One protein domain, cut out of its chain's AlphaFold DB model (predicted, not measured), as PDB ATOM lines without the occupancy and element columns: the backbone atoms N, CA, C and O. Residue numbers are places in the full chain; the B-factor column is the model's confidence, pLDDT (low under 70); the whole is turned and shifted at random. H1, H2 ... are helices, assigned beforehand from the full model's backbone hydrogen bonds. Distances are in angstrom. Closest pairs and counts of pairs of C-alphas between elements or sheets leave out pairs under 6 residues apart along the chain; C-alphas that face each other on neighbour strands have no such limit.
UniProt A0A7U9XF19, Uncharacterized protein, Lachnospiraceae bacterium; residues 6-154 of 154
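AT A GLANCE: This is residues 6 to 154 of the 154 residues of an uncharacterized protein of Lachnospiraceae bacterium (UniProt A0A7U9XF19). The long kinked helix H3 runs along an elongated body of helices, with H6 packed across its residues 66 to 74 and H8 across its residues 59 to 64. H4 and H5 cluster near H6 at one end of the body, while the long helix H1 lies toward the other end and packs on H7 with its residues 9 to 14; the short H2 is side by side with H7. The printed part has 149 residues with eight named helices, H1 to H8 in order along the chain, and no named strand; the class is all helix. It is compact, with a radius of gyration of the C-alphas of 15.9 A, and spans 53 by 31 by 27 A.

HOW THE PARTS SIT: H3, residues 53 to 77, touches H6, residues 113 to 123, with its residues 66 to 74 alone; the closest C-alphas, of Ala 70 and Gly 121, are 4.6 A apart, and the lines are about perpendicular at 71 degrees, only just past steep. H3 touches H8, residues 143 to 153, with residues 59 to 64 alone, about perpendicular at 84 degrees; the closest C-alphas are those of Gln 64 and Ile 153, 6.3 A apart. H4, residues 82 to 92, only just touches H6, with 3 pairs of C-alphas within 8 A, and only at their ends; the closest are those of Asn 92 and Phe 123, 6.8 A. H5, residues 100 to 108, is close to H6 but not clearly touching; the closest C-alphas, of Ile 106 and Ile 116, are 6.9 A apart. H7, residues 130 to 139, touches H2, residues 39 to 44, at a shallow tilt of 14 degrees, the same way; the closest C-alphas, of Arg 40 and Asn 138, are 5.7 A apart. H1, residues 6 to 29, touches H7 with residues 9 to 14 alone, at a steep tilt of 64 degrees; the closest C-alphas are those of Ala 13 and Asp 131, 6.7 A. H1 is apart from H8. Every O i to N i+4 pair is within hydrogen-bond range in H4, H5 and H7, against 10 of 20 in H1, 18 of 21 in H3, 5 of 7 in H6, 6 of 7 in H8 and 0 of 2 in H2, where 2 of 3 O i to N i+3 pairs are.

IN THESE COORDINATES: H1 begins at C-alpha 6 (165.429, 153.853, 260.409), is 35.1 A long and has a kink of 41 degrees near residue 19. H3, 34.4 A, begins at C-alpha 53 (157.568, 168.037, 277.204) and has a kink of 46 degrees near residue 71. H8 ends at C-alpha 153 (147.672, 159.114, 268.902).

THE WHOLE: The C-alphas farthest apart, of Ala 30 and Asp 81, are 53.4 A apart. The printed part has no cut and no long link. Residues 6 to 32 and residue 154, the chain's last, have pLDDT under 70; the mean of the printed part is 84.3.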
ATOM      1  N   GLN A   6     164.082 153.737 259.857       54.94
ATOM      2  CA  GLN A   6     165.429 153.853 260.409       54.94
ATOM      3  C   GLN A   6     165.961 155.304 260.396       54.94
ATOM      4  O   GLN A   6     166.294 155.844 261.443       54.94
ATOM      5  N   ALA A   7     165.972 156.007 259.262       54.41
ATOM      6  CA  ALA A   7     166.488 157.386 259.217       54.41
ATOM      7  C   ALA A   7     165.689 158.350 260.124       54.41
ATOM      8  O   ALA A   7     166.246 159.237 260.762       54.41
ATOM      9  N   LEU A   8     164.375 158.133 260.231       53.44
ATOM     10  CA  LEU A   8     163.460 158.983 260.998       53.44
ATOM     11  C   LEU A   8     163.521 158.771 262.517       53.44
ATOM     12  O   LEU A   8     163.349 159.742 263.261       53.44
ATOM     13  N   LEU A   9     163.761 157.537 262.975       53.31
ATOM     14  CA  LEU A   9     163.962 157.230 264.394       53.31
ATOM     15  C   LEU A   9     165.347 157.688 264.881       53.31
ATOM     16  O   LEU A   9     165.473 158.178 266.001       53.31
ATOM     17  N   TYR A  10     166.386 157.560 264.049       55.69
ATOM     18  CA  TYR A  10     167.771 157.598 264.534       55.69
ATOM     19  C   TYR A  10     168.519 158.922 264.310       55.69
ATOM     20  O   TYR A  10     169.445 159.202 265.069       55.69
ATOM     21  N   ASP A  11     168.085 159.802 263.396       53.72
ATOM     22  CA  ASP A  11     168.718 161.130 263.239       53.72
ATOM     23  C   ASP A  11     168.451 162.074 264.438       53.72
ATOM     24  O   ASP A  11     169.145 163.076 264.619       53.72
ATOM     25  N   GLY A  12     167.468 161.755 265.296       46.09
ATOM     26  CA  GLY A  12     167.133 162.519 266.508       46.09
ATOM     27  C   GLY A  12     167.457 161.819 267.836       46.09
ATOM     28  O   GLY A  12     167.932 162.475 268.772       46.09
ATOM     29  N   ALA A  13     167.233 160.503 267.927       44.38
ATOM     30  CA  ALA A  13     167.254 159.757 269.191       44.38
ATOM     31  C   ALA A  13     168.645 159.674 269.847       44.38
ATOM     32  O   ALA A  13     168.774 159.818 271.068       44.38
ATOM     33  N   ASP A  14     169.707 159.558 269.047       43.78
ATOM     34  CA  ASP A  14     171.069 159.317 269.539       43.78
ATOM     35  C   ASP A  14     171.687 160.563 270.231       43.78
ATOM     36  O   ASP A  14     172.627 160.475 271.038       43.78
ATOM     37  N   SER A  15     171.115 161.747 269.961       50.81
ATOM     38  CA  SER A  15     171.423 163.008 270.653       50.81
ATOM     39  C   SER A  15     170.647 163.159 271.968       50.81
ATOM     40  O   SER A  15     171.182 163.686 272.950       50.81
ATOM     41  N   ILE A  16     169.417 162.636 272.013       53.47
ATOM     42  CA  ILE A  16     168.504 162.751 273.151       53.47
ATOM     43  C   ILE A  16     168.966 161.830 274.276       53.47
ATOM     44  O   ILE A  16     169.177 162.323 275.378       53.47
ATOM     45  N   PHE A  17     169.275 160.556 274.012       53.09
ATOM     46  CA  PHE A  17     169.744 159.627 275.054       53.09
ATOM     47  C   PHE A  17     171.037 160.092 275.753       53.09
ATOM     48  O   PHE A  17     171.219 159.889 276.956       53.09
ATOM     49  N   ARG A  18     171.946 160.764 275.030       54.19
ATOM     50  CA  ARG A  18     173.168 161.355 275.616       54.19
ATOM     51  C   ARG A  18     172.894 162.664 276.362       54.19
ATOM     52  O   ARG A  18     173.496 162.908 277.413       54.19
ATOM     53  N   GLN A  19     171.969 163.495 275.879       56.88
ATOM     54  CA  GLN A  19     171.507 164.673 276.621       56.88
ATOM     55  C   GLN A  19     170.707 164.300 277.878       56.88
ATOM     56  O   GLN A  19     170.823 164.996 278.884       56.88
ATOM     57  N   GLU A  20     169.957 163.199 277.867       59.50
ATOM     58  CA  GLU A  20     169.117 162.734 278.977       59.50
ATOM     59  C   GLU A  20     169.921 162.495 280.254       59.50
ATOM     60  O   GLU A  20     169.547 163.000 281.309       59.50
ATOM     61  N   VAL A  21     171.064 161.807 280.163       58.09
ATOM     62  CA  VAL A  21     171.912 161.505 281.332       58.09
ATOM     63  C   VAL A  21     172.498 162.780 281.949       58.09
ATOM     64  O   VAL A  21     172.585 162.910 283.170       58.09
ATOM     65  N   SER A  22     172.885 163.746 281.114       57.31
ATOM     66  CA  SER A  22     173.484 165.002 281.581       57.31
ATOM     67  C   SER A  22     172.450 166.011 282.098       57.31
ATOM     68  O   SER A  22     172.752 166.765 283.024       57.31
ATOM     69  N   ARG A  23     171.223 166.017 281.554       59.09
ATOM     70  CA  ARG A  23     170.128 166.905 281.988       59.09
ATOM     71  C   ARG A  23     169.337 166.369 283.173       59.09
ATOM     72  O   ARG A  23     169.042 167.169 284.053       59.09
ATOM     73  N   ALA A  24     169.084 165.062 283.261       57.81
ATOM     74  CA  ALA A  24     168.446 164.460 284.437       57.81
ATOM     75  C   ALA A  24     169.230 164.784 285.722       57.81
ATOM     76  O   ALA A  24     168.649 165.090 286.761       57.81
ATOM     77  N   ARG A  25     170.567 164.842 285.620       58.44
ATOM     78  CA  ARG A  25     171.452 165.259 286.714       58.44
ATOM     79  C   ARG A  25     171.241 166.722 287.140       58.44
ATOM     80  O   ARG A  25     171.241 166.999 288.330       58.44
ATOM     81  N   LYS A  26     170.999 167.634 286.189       59.00
ATOM     82  CA  LYS A  26     170.699 169.056 286.459       59.00
ATOM     83  C   LYS A  26     169.272 169.282 286.973       59.00
ATOM     84  O   LYS A  26     169.052 170.168 287.787       59.00
ATOM     85  N   GLU A  27     168.300 168.495 286.510       57.00
ATOM     86  CA  GLU A  27     166.902 168.575 286.964       57.00
ATOM     87  C   GLU A  27     166.728 168.013 288.388       57.00
ATOM     88  O   GLU A  27     165.927 168.544 289.156       57.00
ATOM     89  N   MET A  28     167.533 167.016 288.789       55.53
ATOM     90  CA  MET A  28     167.631 166.578 290.191       55.53
ATOM     91  C   MET A  28     168.148 167.684 291.123       55.53
ATOM     92  O   MET A  28     167.661 167.799 292.245       55.53
ATOM     93  N   GLU A  29     169.102 168.500 290.667       54.72
ATOM     94  CA  GLU A  29     169.672 169.610 291.449       54.72
ATOM     95  C   GLU A  29     168.708 170.807 291.591       54.72
ATOM     96  O   GLU A  29     168.847 171.591 292.527       54.72
ATOM     97  N   ALA A  30     167.707 170.941 290.710       57.78
ATOM     98  CA  ALA A  30     166.796 172.093 290.654       57.78
ATOM     99  C   ALA A  30     165.417 171.878 291.319       57.78
ATOM    100  O   ALA A  30     164.590 172.791 291.322       57.78
ATOM    101  N   GLY A  31     165.154 170.697 291.889       54.66
ATOM    102  CA  GLY A  31     163.825 170.300 292.371       54.66
ATOM    103  C   GLY A  31     162.947 169.758 291.234       54.66
ATOM    104  O   GLY A  31     162.825 170.368 290.171       54.66
ATOM    105  N   LYS A  32     162.342 168.576 291.433       63.25
ATOM    106  CA  LYS A  32     161.637 167.829 290.374       63.25
ATOM    107  C   LYS A  32     160.405 168.585 289.851       63.25
ATOM    108  O   LYS A  32     159.320 168.520 290.426       63.25
ATOM    109  N   LYS A  33     160.573 169.283 288.725       81.19
ATOM    110  CA  LYS A  33     159.491 169.934 287.963       81.19
ATOM    111  C   LYS A  33     158.566 168.925 287.267       81.19
ATOM    112  O   LYS A  33     157.386 169.212 287.075       81.19
ATOM    113  N   TYR A  34     159.111 167.770 286.899       85.06
ATOM    114  CA  TYR A  34     158.438 166.707 286.161       85.06
ATOM    115  C   TYR A  34     158.573 165.389 286.919       85.06
ATOM    116  O   TYR A  34     159.590 165.147 287.576       85.06
ATOM    117  N   ASP A  35     157.541 164.560 286.820       88.75
ATOM    118  CA  ASP A  35     157.467 163.257 287.475       88.75
ATOM    119  C   ASP A  35     158.189 162.191 286.629       88.75
ATOM    120  O   ASP A  35     158.826 161.300 287.182       88.75
ATOM    121  N   VAL A  36     158.173 162.352 285.296       88.69
ATOM    122  CA  VAL A  36     158.903 161.512 284.334       88.69
ATOM    123  C   VAL A  36     159.736 162.397 283.414       88.69
ATOM    124  O   VAL A  36     159.213 163.239 282.681       88.69
ATOM    125  N   THR A  37     161.048 162.207 283.440       87.38
ATOM    126  CA  THR A  37     162.021 162.991 282.674       87.38
ATOM    127  C   THR A  37     162.762 162.168 281.633       87.38
ATOM    128  O   THR A  37     163.285 162.745 280.687       87.38
ATOM    129  N   THR A  38     162.802 160.841 281.748       86.69
ATOM    130  CA  THR A  38     163.485 159.968 280.777       86.69
ATOM    131  C   THR A  38     162.645 158.746 280.428       86.69
ATOM    132  O   THR A  38     161.787 158.338 281.209       86.69
ATOM    133  N   TYR A  39     162.951 158.095 279.300       84.69
ATOM    134  CA  TYR A  39     162.327 156.819 278.927       84.69
ATOM    135  C   TYR A  39     162.399 155.758 280.036       84.69
ATOM    136  O   TYR A  39     161.461 154.991 280.221       84.69
ATOM    137  N   ARG A  40     163.485 155.719 280.820       85.31
ATOM    138  CA  ARG A  40     163.653 154.729 281.902       85.31
ATOM    139  C   ARG A  40     162.652 154.897 283.040       85.31
ATOM    140  O   ARG A  40     162.323 153.919 283.699       85.31
ATOM    141  N   GLU A  41     162.183 156.118 283.259       88.69
ATOM    142  CA  GLU A  41     161.224 156.459 284.312       88.69
ATOM    143  C   GLU A  41     159.773 156.171 283.887       88.69
ATOM    144  O   GLU A  41     158.859 156.289 284.695       88.69
ATOM    145  N   MET A  42     159.541 155.726 282.645       88.38
ATOM    146  CA  MET A  42     158.206 155.345 282.162       88.38
ATOM    147  C   MET A  42     157.612 154.150 282.915       88.38
ATOM    148  O   MET A  42     156.397 153.975 282.923       88.38
ATOM    149  N   VAL A  43     158.449 153.343 283.577       85.69
ATOM    150  CA  VAL A  43     157.997 152.264 284.468       85.69
ATOM    151  C   VAL A  43     157.137 152.782 285.627       85.69
ATOM    152  O   VAL A  43     156.236 152.076 286.066       85.69
ATOM    153  N   ASP A  44     157.370 154.024 286.059       86.62
ATOM    154  CA  ASP A  44     156.665 154.676 287.166       86.62
ATOM    155  C   ASP A  44     155.526 155.594 286.679       86.62
ATOM    156  O   ASP A  44     154.892 156.290 287.473       86.62
ATOM    157  N   PHE A  45     155.266 155.630 285.366       91.75
ATOM    158  CA  PHE A  45     154.214 156.460 284.790       91.75
ATOM    159  C   PHE A  45     152.829 156.007 285.255       91.75
ATOM    160  O   PHE A  45     152.467 154.840 285.116       91.75
ATOM    161  N   VAL A  46     152.018 156.979 285.669       92.06
ATOM    162  CA  VAL A  46     150.568 156.854 285.829       92.06
ATOM    163  C   VAL A  46     149.871 158.017 285.106       92.06
ATOM    164  O   VAL A  46     150.450 159.104 284.990       92.06
ATOM    165  N   PRO A  47     148.624 157.850 284.623       91.88
ATOM    166  CA  PRO A  47     147.857 158.959 284.063       91.88
ATOM    167  C   PRO A  47     147.808 160.151 285.030       91.88
ATOM    168  O   PRO A  47     147.457 160.000 286.198       91.88
ATOM    169  N   GLY A  48     148.179 161.336 284.538       88.56
ATOM    170  CA  GLY A  48     148.315 162.556 285.345       88.56
ATOM    171  C   GLY A  48     149.754 162.922 285.730       88.56
ATOM    172  O   GLY A  48     149.975 164.044 286.186       88.56
ATOM    173  N   CYS A  49     150.740 162.044 285.500       90.25
ATOM    174  CA  CYS A  49     152.157 162.398 285.626       90.25
ATOM    175  C   CYS A  49     152.524 163.579 284.718       90.25
ATOM    176  O   CYS A  49     152.186 163.614 283.534       90.25
ATOM    177  N   ARG A  50     153.307 164.519 285.251       91.69
ATOM    178  CA  ARG A  50     153.936 165.584 284.468       91.69
ATOM    179  C   ARG A  50     155.155 165.005 283.772       91.69
ATOM    180  O   ARG A  50     156.220 164.881 284.376       91.69
ATOM    181  N   VAL A  51     154.993 164.645 282.508       90.75
ATOM    182  CA  VAL A  51     156.095 164.169 281.672       90.75
ATOM    183  C   VAL A  51     156.835 165.365 281.082       90.75
ATOM    184  O   VAL A  51     156.231 166.383 280.738       90.75
ATOM    185  N   ARG A  52     158.165 165.276 280.996       90.81
ATOM    186  CA  ARG A  52     158.974 166.329 280.381       90.81
ATOM    187  C   ARG A  52     158.508 166.550 278.929       90.81
ATOM    188  O   ARG A  52     158.496 165.584 278.166       90.81
ATOM    189  N   PRO A  53     158.187 167.788 278.506       90.44
ATOM    190  CA  PRO A  53     157.568 168.037 277.204       90.44
ATOM    191  C   PRO A  53     158.369 167.522 276.003       90.44
ATOM    192  O   PRO A  53     157.792 167.081 275.017       90.44
ATOM    193  N   GLU A  54     159.700 167.579 276.061       87.94
ATOM    194  CA  GLU A  54     160.569 167.052 275.002       87.94
ATOM    195  C   GLU A  54     160.444 165.532 274.871       87.94
ATOM    196  O   GLU A  54     160.392 165.027 273.755       87.94
ATOM    197  N   LEU A  55     160.364 164.828 276.005       89.25
ATOM    198  CA  LEU A  55     160.182 163.380 276.046       89.25
ATOM    199  C   LEU A  55     158.788 163.003 275.540       89.25
ATOM    200  O   LEU A  55     158.667 162.103 274.721       89.25
ATOM    201  N   GLU A  56     157.746 163.715 275.977       91.31
ATOM    202  CA  GLU A  56     156.373 163.465 275.522       91.31
ATOM    203  C   GLU A  56     156.231 163.670 274.005       91.31
ATOM    204  O   GLU A  56     155.636 162.838 273.323       91.31
ATOM    205  N   ARG A  57     156.826 164.736 273.451       90.56
ATOM    206  CA  ARG A  57     156.829 164.972 271.997       90.56
ATOM    207  C   ARG A  57     157.541 163.860 271.231       90.56
ATOM    208  O   ARG A  57     157.053 163.455 270.179       90.56
ATOM    209  N   ASP A  58     158.678 163.390 271.736       88.69
ATOM    210  CA  ASP A  58     159.439 162.309 271.106       88.69
ATOM    211  C   ASP A  58     158.675 160.975 271.158       88.69
ATOM    212  O   ASP A  58     158.529 160.308 270.136       88.69
ATOM    213  N   LEU A  59     158.083 160.644 272.312       91.25
ATOM    214  CA  LEU A  59     157.212 159.480 272.505       91.25
ATOM    215  C   LEU A  59     156.061 159.451 271.498       91.25
ATOM    216  O   LEU A  59     155.883 158.464 270.787       91.25
ATOM    217  N   VAL A  60     155.301 160.547 271.431       92.69
ATOM    218  CA  VAL A  60     154.155 160.681 270.526       92.69
ATOM    219  C   VAL A  60     154.600 160.519 269.077       92.69
ATOM    220  O   VAL A  60     154.007 159.733 268.344       92.69
ATOM    221  N   LYS A  61     155.681 161.197 268.675       91.81
ATOM    222  CA  LYS A  61     156.214 161.104 267.313       91.81
ATOM    223  C   LYS A  61     156.623 159.670 266.960       91.81
ATOM    224  O   LYS A  61     156.290 159.188 265.880       91.81
ATOM    225  N   ASN A  62     157.338 158.987 267.853       91.25
ATOM    226  CA  ASN A  62     157.810 157.623 267.618       91.25
ATOM    227  C   ASN A  62     156.642 156.636 267.516       91.25
ATOM    228  O   ASN A  62     156.613 155.829 266.589       91.25
ATOM    229  N   LEU A  63     155.650 156.738 268.405       94.06
ATOM    230  CA  LEU A  63     154.466 155.879 268.363       94.06
ATOM    231  C   LEU A  63     153.603 156.139 267.120       94.06
ATOM    232  O   LEU A  63     153.155 155.177 266.507       94.06
ATOM    233  N   GLN A  64     153.441 157.395 266.686       94.06
ATOM    234  CA  GLN A  64     152.738 157.726 265.436       94.06
ATOM    235  C   GLN A  64     153.405 157.088 264.215       94.06
ATOM    236  O   GLN A  64     152.728 156.554 263.341       94.06
ATOM    237  N   MET A  65     154.739 157.118 264.154       91.56
ATOM    238  CA  MET A  65     155.465 156.453 263.073       91.56
ATOM    239  C   MET A  65     155.277 154.937 263.134       91.56
ATOM    240  O   MET A  65     154.993 154.321 262.112       91.56
ATOM    241  N   ILE A  66     155.393 154.339 264.321       93.69
ATOM    242  CA  ILE A  66     155.184 152.898 264.509       93.69
ATOM    243  C   ILE A  66     153.776 152.490 264.075       93.69
ATOM    244  O   ILE A  66     153.636 151.510 263.350       93.69
ATOM    245  N   GLN A  67     152.754 153.251 264.466       94.56
ATOM    246  CA  GLN A  67     151.374 153.013 264.056       94.56
ATOM    247  C   GLN A  67     151.219 153.083 262.535       94.56
ATOM    248  O   GLN A  67     150.687 152.151 261.945       94.56
ATOM    249  N   TYR A  68     151.739 154.134 261.897       93.12
ATOM    250  CA  TYR A  68     151.654 154.303 260.445       93.12
ATOM    251  C   TYR A  68     152.230 153.101 259.677       93.12
ATOM    252  O   TYR A  68     151.612 152.607 258.735       93.12
ATOM    253  N   PHE A  69     153.403 152.603 260.083       91.38
ATOM    254  CA  PHE A  69     153.997 151.423 259.447       91.38
ATOM    255  C   PHE A  69     153.267 150.129 259.816       91.38
ATOM    256  O   PHE A  69     153.107 149.265 258.959       91.38
ATOM    257  N   ALA A  70     152.789 150.005 261.056       93.00
ATOM    258  CA  ALA A  70     151.989 148.862 261.473       93.00
ATOM    259  C   ALA A  70     150.734 148.735 260.604       93.00
ATOM    260  O   ALA A  70     150.511 147.678 260.030       93.00
ATOM    261  N   GLU A  71     149.962 149.811 260.447       92.25
ATOM    262  CA  GLU A  71     148.731 149.840 259.646       92.25
ATOM    263  C   GLU A  71     148.960 149.472 258.174       92.25
ATOM    264  O   GLU A  71     148.101 148.831 257.571       92.25
ATOM    265  N   GLY A  72     150.123 149.822 257.609       88.88
ATOM    266  CA  GLY A  72     150.488 149.465 256.237       88.88
ATOM    267  C   GLY A  72     150.621 147.956 255.999       88.88
ATOM    268  O   GLY A  72     150.205 147.472 254.947       88.88
ATOM    269  N   ASP A  73     151.130 147.218 256.991       89.38
ATOM    270  CA  ASP A  73     151.493 145.799 256.852       89.38
ATOM    271  C   ASP A  73     150.621 144.851 257.708       89.38
ATOM    272  O   ASP A  73     150.757 143.628 257.640       89.38
ATOM    273  N   PHE A  74     149.698 145.381 258.520       94.12
ATOM    274  CA  PHE A  74     148.900 144.601 259.481       94.12
ATOM    275  C   PHE A  74     147.916 143.615 258.828       94.12
ATOM    276  O   PHE A  74     147.482 142.637 259.446       94.12
ATOM    277  N   GLU A  75     147.551 143.853 257.568       93.56
ATOM    278  CA  GLU A  75     146.512 143.101 256.863       93.56
ATOM    279  C   GLU A  75     146.883 141.628 256.617       93.56
ATOM    280  O   GLU A  75     146.005 140.771 256.517       93.56
ATOM    281  N   GLU A  76     148.173 141.294 256.550       91.81
ATOM    282  CA  GLU A  76     148.610 139.896 256.470       91.81
ATOM    283  C   GLU A  76     148.489 139.198 257.824       91.81
ATOM    284  O   GLU A  76     147.932 138.103 257.917       91.81
ATOM    285  N   PHE A  77     148.928 139.869 258.891       95.75
ATOM    286  CA  PHE A  77     148.851 139.355 260.254       95.75
ATOM    287  C   PHE A  77     147.406 139.068 260.679       95.75
ATOM    288  O   PHE A  77     147.114 138.010 261.238       95.75
ATOM    289  N   ARG A  78     146.463 139.968 260.375       95.69
ATOM    290  CA  ARG A  78     145.070 139.803 260.817       95.69
ATOM    291  C   ARG A  78     144.347 138.611 260.172       95.69
ATOM    292  O   ARG A  78     143.329 138.164 260.697       95.69
ATOM    293  N   ARG A  79     144.832 138.106 259.033       96.12
ATOM    294  CA  ARG A  79     144.246 136.937 258.350       96.12
ATOM    295  C   ARG A  79     144.613 135.621 259.030       96.12
ATOM    296  O   ARG A  79     143.992 134.603 258.734       96.12
ATOM    297  N   LEU A  80     145.608 135.637 259.915       97.56
ATOM    298  CA  LEU A  80     146.008 134.476 260.696       97.56
ATOM    299  C   LEU A  80     144.941 134.128 261.738       97.56
ATOM    300  O   LEU A  80     144.283 135.005 262.312       97.56
ATOM    301  N   ASP A  81     144.817 132.832 262.008       97.94
ATOM    302  CA  ASP A  81     144.058 132.332 263.145       97.94
ATOM    303  C   ASP A  81     144.800 132.602 264.464       97.94
ATOM    304  O   ASP A  81     145.929 133.100 264.491       97.94
ATOM    305  N   ARG A  82     144.158 132.275 265.588       97.81
ATOM    306  CA  ARG A  82     144.727 132.518 266.918       97.81
ATOM    307  C   ARG A  82     146.129 131.928 267.072       97.81
ATOM    308  O   ARG A  82     147.021 132.624 267.543       97.81
ATOM    309  N   ILE A  83     146.316 130.678 266.649       97.94
ATOM    310  CA  ILE A  83     147.593 129.967 266.771       97.94
ATOM    311  C   ILE A  83     148.661 130.659 265.920       97.94
ATOM    312  O   ILE A  83     149.765 130.903 266.404       97.94
ATOM    313  N   GLY A  84     148.339 131.027 264.678       98.06
ATOM    314  CA  GLY A  84     149.248 131.758 263.800       98.06
ATOM    315  C   GLY A  84     149.668 133.108 264.379       98.06
ATOM    316  O   GLY A  84     150.852 133.443 264.355       98.06
ATOM    317  N   ARG A  85     148.730 133.863 264.961       97.88
ATOM    318  CA  ARG A  85     149.033 135.155 265.595       97.88
ATOM    319  C   ARG A  85     149.877 135.011 266.866       97.88
ATOM    320  O   ARG A  85     150.808 135.785 267.072       97.88
ATOM    321  N   GLU A  86     149.579 134.031 267.718       97.19
ATOM    322  CA  GLU A  86     150.381 133.742 268.917       97.19
ATOM    323  C   GLU A  86     151.812 133.333 268.528       97.19
ATOM    324  O   GLU A  86     152.778 133.891 269.057       97.19
ATOM    325  N   ASN A  87     151.955 132.445 267.539       96.25
ATOM    326  CA  ASN A  87     153.255 132.024 267.014       96.25
ATOM    327  C   ASN A  87     154.039 133.184 266.399       96.25
ATOM    328  O   ASN A  87     155.237 133.287 266.646       96.25
ATOM    329  N   TYR A  88     153.379 134.098 265.678       95.44
ATOM    330  CA  TYR A  88     154.031 135.301 265.158       95.44
ATOM    331  C   TYR A  88     154.746 136.075 266.274       95.44
ATOM    332  O   TYR A  88     155.923 136.410 266.132       95.44
ATOM    333  N   PHE A  89     154.083 136.326 267.408       94.88
ATOM    334  CA  PHE A  89     154.716 137.040 268.520       94.88
ATOM    335  C   PHE A  89     155.844 136.234 269.162       94.88
ATOM    336  O   PHE A  89     156.885 136.801 269.482       94.88
ATOM    337  N   ILE A  90     155.684 134.921 269.321       92.69
ATOM    338  CA  ILE A  90     156.736 134.060 269.877       92.69
ATOM    339  C   ILE A  90     157.985 134.081 268.982       92.69
ATOM    340  O   ILE A  90     159.093 134.299 269.471       92.69
ATOM    341  N   GLU A  91     157.822 133.916 267.670       91.12
ATOM    342  CA  GLU A  91     158.928 133.823 266.708       91.12
ATOM    343  C   GLU A  91     159.663 135.152 266.487       91.12
ATOM    344  O   GLU A  91     160.878 135.165 266.235       91.12
ATOM    345  N   ASN A  92     158.935 136.267 266.584       88.12
ATOM    346  CA  ASN A  92     159.480 137.613 266.426       88.12
ATOM    347  C   ASN A  92     160.010 138.204 267.746       88.12
ATOM    348  O   ASN A  92     160.688 139.234 267.731       88.12
ATOM    349  N   ASN A  93     159.814 137.536 268.889       83.81
ATOM    350  CA  ASN A  93     160.420 137.926 270.165       83.81
ATOM    351  C   ASN A  93     161.905 137.524 270.245       83.81
ATOM    352  O   ASN A  93     162.303 136.664 271.023       83.81
ATOM    353  N   ARG A  94     162.759 138.131 269.415       72.31
ATOM    354  CA  ARG A  94     164.183 137.746 269.339       72.31
ATOM    355  C   ARG A  94     165.112 138.610 270.181       72.31
ATOM    356  O   ARG A  94     166.177 138.152 270.581       72.31
ATOM    357  N   PHE A  95     164.720 139.857 270.445       73.06
ATOM    358  CA  PHE A  95     165.631 140.871 270.990       73.06
ATOM    359  C   PHE A  95     165.160 141.511 272.297       73.06
ATOM    360  O   PHE A  95     165.943 142.193 272.957       73.06
ATOM    361  N   ILE A  96     163.905 141.297 272.699       76.88
ATOM    362  CA  ILE A  96     163.322 141.914 273.893       76.88
ATOM    363  C   ILE A  96     162.804 140.817 274.816       76.88
ATOM    364  O   ILE A  96     161.860 140.113 274.472       76.88
ATOM    365  N   LEU A  97     163.363 140.723 276.023       80.69
ATOM    366  CA  LEU A  97     162.789 139.891 277.081       80.69
ATOM    367  C   LEU A  97     161.554 140.589 277.650       80.69
ATOM    368  O   LEU A  97     161.669 141.542 278.425       80.69
ATOM    369  N   LEU A  98     160.377 140.122 277.243       87.12
ATOM    370  CA  LEU A  98     159.112 140.614 277.773       87.12
ATOM    371  C   LEU A  98     158.834 140.016 279.147       87.12
ATOM    372  O   LEU A  98     159.141 138.855 279.422       87.12
ATOM    373  N   ARG A  99     158.219 140.826 280.010       86.06
ATOM    374  CA  ARG A  99     157.706 140.340 281.289       86.06
ATOM    375  C   ARG A  99     156.461 139.491 281.057       86.06
ATOM    376  O   ARG A  99     155.776 139.634 280.044       86.06
ATOM    377  N   ARG A 100     156.161 138.619 282.018       89.12
ATOM    378  CA  ARG A 100     155.020 137.703 281.949       89.12
ATOM    379  C   ARG A 100     153.703 138.445 281.714       89.12
ATOM    380  O   ARG A 100     152.911 138.010 280.894       89.12
ATOM    381  N   GLU A 101     153.512 139.584 282.367       90.44
ATOM    382  CA  GLU A 101     152.281 140.377 282.289       90.44
ATOM    383  C   GLU A 101     152.055 140.936 280.874       90.44
ATOM    384  O   GLU A 101     150.923 141.062 280.414       90.44
ATOM    385  N   VAL A 102     153.143 141.232 280.152       92.56
ATOM    386  CA  VAL A 102     153.093 141.671 278.750       92.56
ATOM    387  C   VAL A 102     152.680 140.518 277.844       92.56
ATOM    388  O   VAL A 102     151.810 140.698 276.997       92.56
ATOM    389  N   TRP A 103     153.247 139.328 278.050       94.38
ATOM    390  CA  TRP A 103     152.839 138.126 277.317       94.38
ATOM    391  C   TRP A 103     151.373 137.772 277.547       94.38
ATOM    392  O   TRP A 103     150.646 137.520 276.589       94.38
ATOM    393  N   GLU A 104     150.929 137.797 278.803       95.31
ATOM    394  CA  GLU A 104     149.535 137.541 279.163       95.31
ATOM    395  C   GLU A 104     148.605 138.526 278.455       95.31
ATOM    396  O   GLU A 104     147.623 138.102 277.847       95.31
ATOM    397  N   ARG A 105     148.957 139.819 278.427       96.31
ATOM    398  CA  ARG A 105     148.172 140.830 277.713       96.31
ATOM    399  C   ARG A 105     148.144 140.610 276.198       96.31
ATOM    400  O   ARG A 105     147.079 140.748 275.596       96.31
ATOM    401  N   ILE A 106     149.279 140.271 275.582       96.56
ATOM    402  CA  ILE A 106     149.359 139.972 274.143       96.56
ATOM    403  C   ILE A 106     148.428 138.804 273.805       96.56
ATOM    404  O   ILE A 106     147.595 138.936 272.915       96.56
ATOM    405  N   PHE A 107     148.516 137.686 274.531       97.25
ATOM    406  CA  PHE A 107     147.724 136.484 274.238       97.25
ATOM    407  C   PHE A 107     146.245 136.614 274.616       97.25
ATOM    408  O   PHE A 107     145.388 136.034 273.947       97.25
ATOM    409  N   GLU A 108     145.917 137.402 275.642       97.88
ATOM    410  CA  GLU A 108     144.532 137.759 275.970       97.88
ATOM    411  C   GLU A 108     143.868 138.520 274.813       97.88
ATOM    412  O   GLU A 108     142.713 138.265 274.474       97.88
ATOM    413  N   LYS A 109     144.608 139.443 274.187       97.94
ATOM    414  CA  LYS A 109     144.092 140.380 273.182       97.94
ATOM    415  C   LYS A 109     144.488 140.037 271.749       97.94
ATOM    416  O   LYS A 109     144.239 140.824 270.846       97.94
ATOM    417  N   VAL A 110     145.061 138.860 271.509       97.88
ATOM    418  CA  VAL A 110     145.672 138.506 270.217       97.88
ATOM    419  C   VAL A 110     144.689 138.536 269.034       97.88
ATOM    420  O   VAL A 110     145.075 138.814 267.898       97.88
ATOM    421  N   MET A 111     143.403 138.292 269.303       98.12
ATOM    422  CA  MET A 111     142.320 138.326 268.309       98.12
ATOM    423  C   MET A 111     141.589 139.675 268.229       98.12
ATOM    424  O   MET A 111     140.697 139.832 267.402       98.12
ATOM    425  N   ASP A 112     141.935 140.635 269.084       97.94
ATOM    426  CA  ASP A 112     141.376 141.985 269.076       97.94
ATOM    427  C   ASP A 112     142.247 142.875 268.185       97.94
ATOM    428  O   ASP A 112     143.260 143.405 268.637       97.94
ATOM    429  N   ASP A 113     141.871 143.012 266.911       96.75
ATOM    430  CA  ASP A 113     142.623 143.784 265.910       96.75
ATOM    431  C   ASP A 113     142.898 145.232 266.365       96.75
ATOM    432  O   ASP A 113     144.003 145.738 266.166       96.75
ATOM    433  N   ALA A 114     141.921 145.881 267.015       94.88
ATOM    434  CA  ALA A 114     142.033 147.269 267.469       94.88
ATOM    435  C   ALA A 114     143.060 147.425 268.599       94.88
ATOM    436  O   ALA A 114     143.724 148.456 268.732       94.88
ATOM    437  N   TYR A 115     143.210 146.387 269.417       96.81
ATOM    438  CA  TYR A 115     144.220 146.368 270.456       96.81
ATOM    439  C   TYR A 115     145.566 145.887 269.910       96.81
ATOM    440  O   TYR A 115     146.562 146.599 269.998       96.81
ATOM    441  N   ILE A 116     145.624 144.699 269.318       97.31
ATOM    442  CA  ILE A 116     146.871 143.969 269.077       97.31
ATOM    443  C   ILE A 116     147.822 144.649 268.084       97.31
ATOM    444  O   ILE A 116     149.033 144.431 268.168       97.31
ATOM    445  N   ILE A 117     147.312 145.524 267.207       96.12
ATOM    446  CA  ILE A 117     148.128 146.309 266.269       96.12
ATOM    447  C   ILE A 117     149.245 147.095 266.971       96.12
ATOM    448  O   ILE A 117     150.337 147.244 266.423       96.12
ATOM    449  N   ARG A 118     149.032 147.503 268.229       96.00
ATOM    450  CA  ARG A 118     150.059 148.172 269.037       96.00
ATOM    451  C   ARG A 118     151.285 147.292 269.261       96.00
ATOM    452  O   ARG A 118     152.419 147.725 269.072       96.00
ATOM    453  N   PHE A 119     151.073 146.024 269.606       95.56
ATOM    454  CA  PHE A 119     152.163 145.073 269.807       95.56
ATOM    455  C   PHE A 119     152.783 144.648 268.485       95.56
ATOM    456  O   PHE A 119     154.002 144.523 268.416       95.56
ATOM    457  N   TYR A 120     151.972 144.491 267.436       95.19
ATOM    458  CA  TYR A 120     152.477 144.249 266.088       95.19
ATOM    459  C   TYR A 120     153.475 145.340 265.666       95.19
ATOM    460  O   TYR A 120     154.616 145.036 265.323       95.19
ATOM    461  N   GLY A 121     153.097 146.615 265.812       93.19
ATOM    462  CA  GLY A 121     153.975 147.745 265.512       93.19
ATOM    463  C   GLY A 121     155.256 147.753 266.350       93.19
ATOM    464  O   GLY A 121     156.347 147.923 265.809       93.19
ATOM    465  N   MET A 122     155.153 147.506 267.660       92.62
ATOM    466  CA  MET A 122     156.329 147.445 268.540       92.62
ATOM    467  C   MET A 122     157.314 146.340 268.146       92.62
ATOM    468  O   MET A 122     158.524 146.530 268.260       92.62
ATOM    469  N   PHE A 123     156.820 145.199 267.663       91.38
ATOM    470  CA  PHE A 123     157.664 144.103 267.186       91.38
ATOM    471  C   PHE A 123     158.315 144.395 265.824       91.38
ATOM    472  O   PHE A 123     159.339 143.793 265.507       91.38
ATOM    473  N   GLY A 124     157.786 145.353 265.057       88.44
ATOM    474  CA  GLY A 124     158.401 145.859 263.827       88.44
ATOM    475  C   GLY A 124     159.581 146.816 264.050       88.44
ATOM    476  O   GLY A 124     160.297 147.149 263.103       88.44
ATOM    477  N   VAL A 125     159.826 147.267 265.285       88.94
ATOM    478  CA  VAL A 125     160.946 148.167 265.593       88.94
ATOM    479  C   VAL A 125     162.273 147.408 265.537       88.94
ATOM    480  O   VAL A 125     162.464 146.385 266.199       88.94
ATOM    481  N   ASN A 126     163.246 147.956 264.802       85.62
ATOM    482  CA  ASN A 126     164.576 147.364 264.702       85.62
ATOM    483  C   ASN A 126     165.331 147.440 266.042       85.62
ATOM    484  O   ASN A 126     165.926 148.459 266.394       85.62
ATOM    485  N   CYS A 127     165.337 146.328 266.772       85.06
ATOM    486  CA  CYS A 127     166.021 146.194 268.056       85.06
ATOM    487  C   CYS A 127     167.503 145.799 267.943       85.06
ATOM    488  O   CYS A 127     168.162 145.658 268.972       85.06
ATOM    489  N   LEU A 128     168.043 145.617 266.731       84.62
ATOM    490  CA  LEU A 128     169.496 145.528 266.535       84.62
ATOM    491  C   LEU A 128     170.156 146.899 266.722       84.62
ATOM    492  O   LEU A 128     171.304 146.983 267.156       84.62
ATOM    493  N   GLU A 129     169.413 147.969 266.438       84.12
ATOM    494  CA  GLU A 129     169.822 149.334 266.736       84.12
ATOM    495  C   GLU A 129     169.599 149.639 268.218       84.12
ATOM    496  O   GLU A 129     168.526 149.392 268.780       84.12
ATOM    497  N   ARG A 130     170.618 150.226 268.856       82.44
ATOM    498  CA  ARG A 130     170.631 150.469 270.306       82.44
ATOM    499  C   ARG A 130     169.415 151.276 270.765       82.44
ATOM    500  O   ARG A 130     168.829 150.966 271.800       82.44
ATOM    501  N   ASP A 131     169.041 152.294 270.005       81.62
ATOM    502  CA  ASP A 131     167.951 153.198 270.367       81.62
ATOM    503  C   ASP A 131     166.582 152.530 270.179       81.62
ATOM    504  O   ASP A 131     165.701 152.707 271.019       81.62
ATOM    505  N   GLY A 132     166.426 151.672 269.161       85.19
ATOM    506  CA  GLY A 132     165.215 150.869 268.969       85.19
ATOM    507  C   GLY A 132     165.016 149.869 270.108       85.19
ATOM    508  O   GLY A 132     163.925 149.777 270.675       85.19
ATOM    509  N   TYR A 133     166.097 149.197 270.521       86.06
ATOM    510  CA  TYR A 133     166.089 148.319 271.692       86.06
ATOM    511  C   TYR A 133     165.674 149.064 272.967       86.06
ATOM    512  O   TYR A 133     164.796 148.599 273.699       86.06
ATOM    513  N   TRP A 134     166.282 150.223 273.253       84.50
ATOM    514  CA  TRP A 134     165.956 150.984 274.462       84.50
ATOM    515  C   TRP A 134     164.542 151.546 274.432       84.50
ATOM    516  O   TRP A 134     163.869 151.486 275.460       84.50
ATOM    517  N   PHE A 135     164.073 152.050 273.292       87.56
ATOM    518  CA  PHE A 135     162.696 152.505 273.144       87.56
ATOM    519  C   PHE A 135     161.718 151.380 273.501       87.56
ATOM    520  O   PHE A 135     160.921 151.525 274.430       87.56
ATOM    521  N   CYS A 136     161.850 150.214 272.861       89.56
ATOM    522  CA  CYS A 136     160.931 149.104 273.095       89.56
ATOM    523  C   CYS A 136     161.011 148.568 274.520       89.56
ATOM    524  O   CYS A 136     159.982 148.336 275.149       89.56
ATOM    525  N   LYS A 137     162.223 148.421 275.062       87.38
ATOM    526  CA  LYS A 137     162.429 147.971 276.441       87.38
ATOM    527  C   LYS A 137     161.739 148.880 277.456       87.38
ATOM    528  O   LYS A 137     161.162 148.377 278.414       87.38
ATOM    529  N   ASN A 138     161.832 150.196 277.278       87.75
ATOM    530  CA  ASN A 138     161.260 151.156 278.218       87.75
ATOM    531  C   ASN A 138     159.739 151.282 278.057       87.75
ATOM    532  O   ASN A 138     159.033 151.345 279.058       87.75
ATOM    533  N   MET A 139     159.223 151.241 276.825       90.25
ATOM    534  CA  MET A 139     157.778 151.285 276.581       90.25
ATOM    535  C   MET A 139     157.075 150.016 277.057       90.25
ATOM    536  O   MET A 139     156.074 150.087 277.761       90.25
ATOM    537  N   LEU A 140     157.636 148.842 276.764       90.50
ATOM    538  CA  LEU A 140     157.057 147.561 277.181       90.50
ATOM    539  C   LEU A 140     157.298 147.250 278.668       90.50
ATOM    540  O   LEU A 140     156.741 146.288 279.191       90.50
ATOM    541  N   ALA A 141     158.092 148.065 279.374       86.12
ATOM    542  CA  ALA A 141     158.215 147.991 280.829       86.12
ATOM    543  C   ALA A 141     157.001 148.583 281.569       86.12
ATOM    544  O   ALA A 141     156.802 148.234 282.733       86.12
ATOM    545  N   SER A 142     156.189 149.422 280.914       88.81
ATOM    546  CA  SER A 142     154.923 149.937 281.450       88.81
ATOM    547  C   SER A 142     153.826 149.858 280.398       88.81
ATOM    548  O   SER A 142     153.671 150.748 279.563       88.81
ATOM    549  N   LEU A 143     153.011 148.803 280.480       91.00
ATOM    550  CA  LEU A 143     151.823 148.680 279.633       91.00
ATOM    551  C   LEU A 143     150.865 149.853 279.820       91.00
ATOM    552  O   LEU A 143     150.241 150.277 278.861       91.00
ATOM    553  N   GLN A 144     150.789 150.416 281.029       91.94
ATOM    554  CA  GLN A 144     149.950 151.577 281.296       91.94
ATOM    555  C   GLN A 144     150.416 152.802 280.509       91.94
ATOM    556  O   GLN A 144     149.592 153.495 279.917       91.94
ATOM    557  N   ALA A 145     151.723 153.067 280.487       92.62
ATOM    558  CA  ALA A 145     152.272 154.157 279.698       92.62
ATOM    559  C   ALA A 145     152.084 153.914 278.200       92.62
ATOM    560  O   ALA A 145     151.689 154.818 277.468       92.62
ATOM    561  N   PHE A 146     152.356 152.688 277.758       94.19
ATOM    562  CA  PHE A 146     152.215 152.304 276.364       94.19
ATOM    563  C   PHE A 146     150.773 152.447 275.868       94.19
ATOM    564  O   PHE A 146     150.553 153.161 274.893       94.19
ATOM    565  N   ASP A 147     149.803 151.864 276.576       94.75
ATOM    566  CA  ASP A 147     148.378 151.976 276.251       94.75
ATOM    567  C   ASP A 147     147.929 153.452 276.287       94.75
ATOM    568  O   ASP A 147     147.321 153.933 275.336       94.75
ATOM    569  N   TYR A 148     148.315 154.215 277.320       95.12
ATOM    570  CA  TYR A 148     147.936 155.628 277.451       95.12
ATOM    571  C   TYR A 148     148.395 156.494 276.272       95.12
ATOM    572  O   TYR A 148     147.637 157.334 275.787       95.12
ATOM    573  N   TYR A 149     149.644 156.339 275.829       94.44
ATOM    574  CA  TYR A 149     150.150 157.129 274.709       94.44
ATOM    575  C   TYR A 149     149.657 156.614 273.360       94.44
ATOM    576  O   TYR A 149     149.407 157.438 272.483       94.44
ATOM    577  N   TRP A 150     149.470 155.301 273.201       95.69
ATOM    578  CA  TRP A 150     148.896 154.724 271.985       95.69
ATOM    579  C   TRP A 150     147.467 155.227 271.737       95.69
ATOM    580  O   TRP A 150     147.139 155.696 270.649       95.69
ATOM    581  N   ASP A 151     146.631 155.221 272.773       94.06
ATOM    582  CA  ASP A 151     145.232 155.642 272.660       94.06
ATOM    583  C   ASP A 151     145.090 157.162 272.419       94.06
ATOM    584  O   ASP A 151     144.038 157.627 271.993       94.06
ATOM    585  N   ARG A 152     146.139 157.960 272.673       90.19
ATOM    586  CA  ARG A 152     146.161 159.415 272.419       90.19
ATOM    587  C   ARG A 152     146.606 159.800 271.012       90.19
ATOM    588  O   ARG A 152     146.447 160.964 270.643       90.19
ATOM    589  N   ILE A 153     147.230 158.879 270.282       89.75
ATOM    590  CA  ILE A 153     147.672 159.114 268.902       89.75
ATOM    591  C   ILE A 153     146.704 158.546 267.863       89.75
ATOM    592  O   ILE A 153     146.810 158.934 266.701       89.75
ATOM    593  N   SER A 154     145.803 157.657 268.299       64.50
ATOM    594  CA  SER A 154     144.764 157.017 267.484       64.50
ATOM    595  C   SER A 154     143.553 157.922 267.258       64.50
ATOM    596  O   SER A 154     143.240 158.740 268.153       64.50
TER     597      SER A 154